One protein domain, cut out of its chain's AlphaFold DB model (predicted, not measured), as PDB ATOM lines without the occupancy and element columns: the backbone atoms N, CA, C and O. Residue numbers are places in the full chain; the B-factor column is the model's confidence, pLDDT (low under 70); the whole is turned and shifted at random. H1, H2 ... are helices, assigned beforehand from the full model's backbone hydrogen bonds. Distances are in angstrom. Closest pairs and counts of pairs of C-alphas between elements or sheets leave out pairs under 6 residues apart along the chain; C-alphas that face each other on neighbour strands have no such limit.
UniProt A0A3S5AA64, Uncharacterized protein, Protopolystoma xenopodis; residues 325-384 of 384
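What this domain is: This is residues 325 to 384 of the 384 residues of an uncharacterized protein of Protopolystoma xenopodis (UniProt A0A3S5AA64). A flat, open horseshoe of three helices: the long arm H1 runs out, short H2 makes the turn, and the long arm H3 folds back with an empty gap between the arms. The printed part has 60 residues, with named helices H1, H2 and H3 in that order and no named strand; the class is all helix. It is extended, with a radius of gyration of the C-alphas of 16.9 A and spans of 46 by 38 by 8 A.

Where its parts are: H1, residues 325 to 347, begins at C-alpha 325 (140.879, 156.997, 221.446) and is 32.2 A long. H2 is residues 350 to 357, 10.5 A. H3, residues 360 to 382, is 32.8 A long and ends at C-alpha 382 (154.917, 179.358, 209.075).

How they stand to each other: H1 is apart from H2 and from H3. H2 and H3 are close but not clearly touching, about perpendicular at 76 degrees; their closest C-alphas, of Leu 356 and Leu 363, are 7.4 A apart. Every O i to N i+4 pair is within hydrogen-bond range in H1 and H2, and 17 of 19 in H3.

The domain as a whole: The C-alphas farthest apart, of Phe 325 and Gln 358, are 46.7 A apart. The printed part has no cut, and both links are tight. Residues 325 to 331 and 378 to 384 have pLDDT under 70.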
ATOM      1  N   PHE A 325     141.041 155.719 220.758       47.22
ATOM      2  CA  PHE A 325     140.879 156.997 221.446       47.22
ATOM      3  C   PHE A 325     141.080 158.223 220.553       47.22
ATOM      4  O   PHE A 325     140.324 159.166 220.717       47.22
ATOM      5  N   TYR A 326     142.021 158.217 219.604       47.69
ATOM      6  CA  TYR A 326     142.180 159.343 218.675       47.69
ATOM      7  C   TYR A 326     140.994 159.438 217.727       47.69
ATOM      8  O   TYR A 326     140.437 160.508 217.547       47.69
ATOM      9  N   THR A 327     140.505 158.299 217.236       52.75
ATOM     10  CA  THR A 327     139.302 158.270 216.401       52.75
ATOM     11  C   THR A 327     138.092 158.767 217.191       52.75
ATOM     12  O   THR A 327     137.370 159.638 216.729       52.75
ATOM     13  N   ALA A 328     137.881 158.265 218.411       55.12
ATOM     14  CA  ALA A 328     136.785 158.700 219.273       55.12
ATOM     15  C   ALA A 328     136.894 160.185 219.657       55.12
ATOM     16  O   ALA A 328     135.874 160.867 219.714       55.12
ATOM     17  N   PHE A 329     138.109 160.689 219.885       56.28
ATOM     18  CA  PHE A 329     138.358 162.099 220.162       56.28
ATOM     19  C   PHE A 329     138.059 162.967 218.933       56.28
ATOM     20  O   PHE A 329     137.353 163.962 219.066       56.28
ATOM     21  N   ASP A 330     138.456 162.539 217.735       56.19
ATOM     22  CA  ASP A 330     138.147 163.228 216.480       56.19
ATOM     23  C   ASP A 330     136.635 163.270 216.226       56.19
ATOM     24  O   ASP A 330     136.072 164.348 216.019       56.19
ATOM     25  N   TRP A 331     135.933 162.138 216.364       66.69
ATOM     26  CA  TRP A 331     134.467 162.093 216.284       66.69
ATOM     27  C   TRP A 331     133.806 162.969 217.356       66.69
ATOM     28  O   TRP A 331     132.815 163.650 217.079       66.69
ATOM     29  N   SER A 332     134.361 162.999 218.573       74.94
ATOM     30  CA  SER A 332     133.858 163.856 219.648       74.94
ATOM     31  C   SER A 332     134.072 165.339 219.352       74.94
ATOM     32  O   SER A 332     133.192 166.140 219.650       74.94
ATOM     33  N   SER A 333     135.180 165.713 218.707       73.69
ATOM     34  CA  SER A 333     135.481 167.101 218.357       73.69
ATOM     35  C   SER A 333     134.504 167.638 217.308       73.69
ATOM     36  O   SER A 333     133.961 168.728 217.479       73.69
ATOM     37  N   VAL A 334     134.176 166.828 216.293       74.06
ATOM     38  CA  VAL A 334     133.156 167.149 215.285       74.06
ATOM     39  C   VAL A 334     131.783 167.278 215.939       74.06
ATOM     40  O   VAL A 334     131.054 168.233 215.675       74.06
ATOM     41  N   PHE A 335     131.435 166.357 216.843       77.75
ATOM     42  CA  PHE A 335     130.171 166.420 217.575       77.75
ATOM     43  C   PHE A 335     130.071 167.678 218.454       77.75
ATOM     44  O   PHE A 335     129.058 168.376 218.419       77.75
ATOM     45  N   VAL A 336     131.130 168.015 219.197       79.69
ATOM     46  CA  VAL A 336     131.197 169.228 220.026       79.69
ATOM     47  C   VAL A 336     131.104 170.483 219.157       79.69
ATOM     48  O   VAL A 336     130.319 171.375 219.477       79.69
ATOM     49  N   ALA A 337     131.819 170.544 218.032       78.94
ATOM     50  CA  ALA A 337     131.748 171.664 217.095       78.94
ATOM     51  C   ALA A 337     130.333 171.843 216.517       78.94
ATOM     52  O   ALA A 337     129.812 172.963 216.486       78.94
ATOM     53  N   CYS A 338     129.662 170.751 216.137       77.25
ATOM     54  CA  CYS A 338     128.264 170.775 215.703       77.25
ATOM     55  C   CYS A 338     127.338 171.317 216.799       77.25
ATOM     56  O   CYS A 338     126.518 172.194 216.531       77.25
ATOM     57  N   MET A 339     127.489 170.858 218.043       80.50
ATOM     58  CA  MET A 339     126.659 171.309 219.166       80.50
ATOM     59  C   MET A 339     126.875 172.790 219.494       80.50
ATOM     60  O   MET A 339     125.906 173.513 219.744       80.50
ATOM     61  N   VAL A 340     128.120 173.273 219.441       84.06
ATOM     62  CA  VAL A 340     128.439 174.702 219.592       84.06
ATOM     63  C   VAL A 340     127.795 175.513 218.468       84.06
ATOM     64  O   VAL A 340     127.148 176.524 218.738       84.06
ATOM     65  N   THR A 341     127.888 175.044 217.223       80.62
ATOM     66  CA  THR A 341     127.312 175.729 216.057       80.62
ATOM     67  C   THR A 341     125.784 175.809 216.140       80.62
ATOM     68  O   THR A 341     125.210 176.877 215.926       80.62
ATOM     69  N   ILE A 342     125.117 174.715 216.530       81.62
ATOM     70  CA  ILE A 342     123.664 174.686 216.762       81.62
ATOM     71  C   ILE A 342     123.283 175.653 217.888       81.62
ATOM     72  O   ILE A 342     122.327 176.413 217.744       81.62
ATOM     73  N   SER A 343     124.055 175.680 218.978       81.50
ATOM     74  CA  SER A 343     123.808 176.580 220.112       81.50
ATOM     75  C   SER A 343     123.898 178.051 219.701       81.50
ATOM     76  O   SER A 343     123.008 178.835 220.030       81.50
ATOM     77  N   ILE A 344     124.928 178.422 218.931       80.44
ATOM     78  CA  ILE A 344     125.070 179.774 218.374       80.44
ATOM     79  C   ILE A 344     123.861 180.097 217.493       80.44
ATOM     80  O   ILE A 344     123.232 181.135 217.697       80.44
ATOM     81  N   GLY A 345     123.479 179.177 216.598       77.62
ATOM     82  CA  GLY A 345     122.309 179.303 215.730       77.62
ATOM     83  C   GLY A 345     121.012 179.574 216.498       77.62
ATOM     84  O   GLY A 345     120.279 180.501 216.151       77.62
ATOM     85  N   CYS A 346     120.763 178.834 217.583       80.31
ATOM     86  CA  CYS A 346     119.589 179.003 218.445       80.31
ATOM     87  C   CYS A 346     119.580 180.333 219.220       80.31
ATOM     88  O   CYS A 346     118.506 180.861 219.513       80.31
ATOM     89  N   CYS A 347     120.749 180.886 219.550       80.19
ATOM     90  CA  CYS A 347     120.868 182.166 220.252       80.19
ATOM     91  C   CYS A 347     120.834 183.387 219.315       80.19
ATOM     92  O   CYS A 347     120.627 184.512 219.780       80.19
ATOM     93  N   THR A 348     121.009 183.199 218.005       79.00
ATOM     94  CA  THR A 348     120.956 184.294 217.030       79.00
ATOM     95  C   THR A 348     119.537 184.834 216.868       79.00
ATOM     96  O   THR A 348     118.641 184.161 216.361       79.00
ATOM     97  N   ASN A 349     119.322 186.093 217.255       84.31
ATOM     98  CA  ASN A 349     118.046 186.765 217.031       84.31
ATOM     99  C   ASN A 349     117.947 187.233 215.560       84.31
ATOM    100  O   ASN A 349     118.741 188.087 215.151       84.31
ATOM    101  N   PRO A 350     116.959 186.755 214.779       77.62
ATOM    102  CA  PRO A 350     116.841 187.078 213.356       77.62
ATOM    103  C   PRO A 350     116.607 188.572 213.089       77.62
ATOM    104  O   PRO A 350     116.994 189.080 212.039       77.62
ATOM    105  N   ILE A 351     116.025 189.304 214.044       82.75
ATOM    106  CA  ILE A 351     115.766 190.745 213.915       82.75
ATOM    107  C   ILE A 351     117.083 191.528 213.972       82.75
ATOM    108  O   ILE A 351     117.337 192.369 213.114       82.75
ATOM    109  N   LYS A 352     117.968 191.188 214.919       77.25
ATOM    110  CA  LYS A 352     119.294 191.818 215.037       77.25
ATOM    111  C   LYS A 352     120.197 191.484 213.853       77.25
ATOM    112  O   LYS A 352     120.950 192.339 213.401       77.25
ATOM    113  N   LEU A 353     120.103 190.262 213.326       77.06
ATOM    114  CA  LEU A 353     120.836 189.875 212.120       77.06
ATOM    115  C   LEU A 353     120.399 190.719 210.913       77.06
ATOM    116  O   LEU A 353     121.238 191.184 210.147       77.06
ATOM    117  N   ARG A 354     119.094 190.978 210.776       79.50
ATOM    118  CA  ARG A 354     118.550 191.834 209.715       79.50
ATOM    119  C   ARG A 354     119.033 193.284 209.828       79.50
ATOM    120  O   ARG A 354     119.384 193.873 208.811       79.50
ATOM    121  N   GLU A 355     119.098 193.835 211.038       80.62
ATOM    122  CA  GLU A 355     119.672 195.168 211.287       80.62
ATOM    123  C   GLU A 355     121.174 195.227 210.966       80.62
ATOM    124  O   GLU A 355     121.656 196.223 210.426       80.62
ATOM    125  N   LEU A 356     121.911 194.148 211.245       73.44
ATOM    126  CA  LEU A 356     123.336 194.037 210.926       73.44
ATOM    127  C   LEU A 356     123.575 194.005 209.406       73.44
ATOM    128  O   LEU A 356     124.472 194.682 208.908       73.44
ATOM    129  N   ILE A 357     122.728 193.289 208.659       78.25
ATOM    130  CA  ILE A 357     122.768 193.234 207.186       78.25
ATOM    131  C   ILE A 357     122.482 194.611 206.565       78.25
ATOM    132  O   ILE A 357     123.051 194.952 205.530       78.25
ATOM    133  N   GLN A 358     121.650 195.439 207.205       82.88
ATOM    134  CA  GLN A 358     121.367 196.803 206.741       82.88
ATOM    135  C   GLN A 358     122.547 197.776 206.917       82.88
ATOM    136  O   GLN A 358     122.534 198.855 206.326       82.88
ATOM    137  N   LYS A 359     123.585 197.409 207.682       80.12
ATOM    138  CA  LYS A 359     124.829 198.181 207.844       80.12
ATOM    139  C   LYS A 359     126.031 197.380 207.316       80.12
ATOM    140  O   LYS A 359     126.873 196.937 208.100       80.12
ATOM    141  N   PRO A 360     126.153 197.211 205.985       76.69
ATOM    142  CA  PRO A 360     127.057 196.231 205.382       76.69
ATOM    143  C   PRO A 360     128.542 196.546 205.591       76.69
ATOM    144  O   PRO A 360     129.358 195.632 205.605       76.69
ATOM    145  N   ALA A 361     128.907 197.815 205.795       78.06
ATOM    146  CA  ALA A 361     130.305 198.236 205.882       78.06
ATOM    147  C   ALA A 361     131.086 197.527 207.006       78.06
ATOM    148  O   ALA A 361     132.194 197.049 206.777       78.06
ATOM    149  N   GLY A 362     130.496 197.402 208.202       78.06
ATOM    150  CA  GLY A 362     131.147 196.730 209.335       78.06
ATOM    151  C   GLY A 362     131.229 195.212 209.167       78.06
ATOM    152  O   GLY A 362     132.229 194.601 209.538       78.06
ATOM    153  N   LEU A 363     130.205 194.609 208.556       79.50
ATOM    154  CA  LEU A 363     130.162 193.172 208.279       79.50
ATOM    155  C   LEU A 363     131.207 192.778 207.227       79.50
ATOM    156  O   LEU A 363     131.941 191.813 207.418       79.50
ATOM    157  N   ILE A 364     131.295 193.548 206.139       82.88
ATOM    158  CA  ILE A 364     132.253 193.322 205.053       82.88
ATOM    159  C   ILE A 364     133.682 193.496 205.569       82.88
ATOM    160  O   ILE A 364     134.523 192.643 205.304       82.88
ATOM    161  N   ALA A 365     133.954 194.541 206.358       82.69
ATOM    162  CA  ALA A 365     135.270 194.744 206.960       82.69
ATOM    163  C   ALA A 365     135.669 193.583 207.889       82.69
ATOM    164  O   ALA A 365     136.786 193.078 207.791       82.69
ATOM    165  N   GLY A 366     134.750 193.111 208.741       79.56
ATOM    166  CA  GLY A 366     134.990 191.956 209.609       79.56
ATOM    167  C   GLY A 366     135.220 190.656 208.830       79.56
ATOM    168  O   GLY A 366     136.137 189.905 209.151       79.56
ATOM    169  N   ALA A 367     134.444 190.411 207.771       82.06
ATOM    170  CA  ALA A 367     134.605 189.237 206.915       82.06
ATOM    171  C   ALA A 367     135.936 189.257 206.146       82.06
ATOM    172  O   ALA A 367     136.619 188.240 206.090       82.06
ATOM    173  N   ILE A 368     136.339 190.416 205.613       86.25
ATOM    174  CA  ILE A 368     137.648 190.602 204.971       86.25
ATOM    175  C   ILE A 368     138.772 190.304 205.967       86.25
ATOM    176  O   ILE A 368     139.709 189.585 205.633       86.25
ATOM    177  N   PHE A 369     138.670 190.789 207.207       83.19
ATOM    178  CA  PHE A 369     139.682 190.515 208.226       83.19
ATOM    179  C   PHE A 369     139.769 189.017 208.564       83.19
ATOM    180  O   PHE A 369     140.859 188.454 208.615       83.19
ATOM    181  N   GLN A 370     138.624 188.345 208.716       82.38
ATOM    182  CA  GLN A 370     138.577 186.924 209.065       82.38
ATOM    183  C   GLN A 370     139.050 186.002 207.929       82.38
ATOM    184  O   GLN A 370     139.708 185.002 208.196       82.38
ATOM    185  N   ILE A 371     138.692 186.310 206.678       88.12
ATOM    186  CA  ILE A 371     138.935 185.436 205.517       88.12
ATOM    187  C   ILE A 371     140.279 185.735 204.849       88.12
ATOM    188  O   ILE A 371     140.880 184.832 204.285       88.12
ATOM    189  N   ILE A 372     140.748 186.985 204.884       81.69
ATOM    190  CA  ILE A 372     141.967 187.400 204.177       81.69
ATOM    191  C   ILE A 372     143.111 187.616 205.164       81.69
ATOM    192  O   ILE A 372     144.163 187.013 205.008       81.69
ATOM    193  N   VAL A 373     142.916 188.437 206.203       79.25
ATOM    194  CA  VAL A 373     144.024 188.848 207.084       79.25
ATOM    195  C   VAL A 373     144.500 187.708 207.984       79.25
ATOM    196  O   VAL A 373     145.704 187.516 208.114       79.25
ATOM    197  N   ILE A 374     143.590 186.935 208.585       78.69
ATOM    198  CA  ILE A 374     143.979 185.837 209.488       78.69
ATOM    199  C   ILE A 374     144.781 184.741 208.762       78.69
ATOM    200  O   ILE A 374     145.845 184.391 209.274       78.69
ATOM    201  N   PRO A 375     144.356 184.231 207.587       76.12
ATOM    202  CA  PRO A 375     145.156 183.250 206.853       76.12
ATOM    203  C   PRO A 375     146.507 183.810 206.400       76.12
ATOM    204  O   PRO A 375     147.519 183.167 206.627       76.12
ATOM    205  N   LEU A 376     146.550 185.047 205.884       76.38
ATOM    206  CA  LEU A 376     147.805 185.693 205.472       76.38
ATOM    207  C   LEU A 376     148.817 185.816 206.617       76.38
ATOM    208  O   LEU A 376     150.006 185.619 206.398       76.38
ATOM    209  N   VAL A 377     148.361 186.143 207.830       77.44
ATOM    210  CA  VAL A 377     149.241 186.207 209.007       77.44
ATOM    211  C   VAL A 377     149.726 184.810 209.403       77.44
ATOM    212  O   VAL A 377     150.897 184.662 209.744       77.44
ATOM    213  N   SER A 378     148.863 183.794 209.325       67.38
ATOM    214  CA  SER A 378     149.242 182.403 209.603       67.38
ATOM    215  C   SER A 378     150.321 181.913 208.632       67.38
ATOM    216  O   SER A 378     151.366 181.453 209.087       67.38
ATOM    217  N   ASP A 379     150.133 182.139 207.328       67.94
ATOM    218  CA  ASP A 379     151.081 181.743 206.278       67.94
ATOM    219  C   ASP A 379     152.444 182.437 206.444       67.94
ATOM    220  O   ASP A 379     153.495 181.836 206.232       67.94
ATOM    221  N   THR A 380     152.456 183.715 206.849       66.94
ATOM    222  CA  THR A 380     153.720 184.432 207.085       66.94
ATOM    223  C   THR A 380     154.482 183.920 208.306       66.94
ATOM    224  O   THR A 380     155.710 183.948 208.291       66.94
ATOM    225  N   ILE A 381     153.784 183.425 209.334       59.25
ATOM    226  CA  ILE A 381     154.396 182.892 210.563       59.25
ATOM    227  C   ILE A 381     154.958 181.480 210.344       59.25
ATOM    228  O   ILE A 381     155.941 181.125 210.981       59.25
ATOM    229  N   GLU A 382     154.384 180.684 209.440       48.47
ATOM    230  CA  GLU A 382     154.917 179.358 209.075       48.47
ATOM    231  C   GLU A 382     156.138 179.424 208.136       48.47
ATOM    232  O   GLU A 382     156.827 178.421 207.946       48.47
ATOM    233  N   SER A 383     156.435 180.599 207.564       48.00
ATOM    234  CA  SER A 383     157.568 180.813 206.647       48.00
ATOM    235  C   SER A 383     158.870 181.316 207.302       48.00
ATOM    236  O   SER A 383     159.885 181.415 206.608       48.00
ATOM    237  N   GLU A 384     158.852 181.609 208.609       40.84
ATOM    238  CA  GLU A 384     160.036 181.872 209.456       40.84
ATOM    239  C   GLU A 384     160.417 180.631 210.275       40.84
ATOM    240  O   GLU A 384     161.640 180.380 210.419       40.84
TER     241      GLU A 384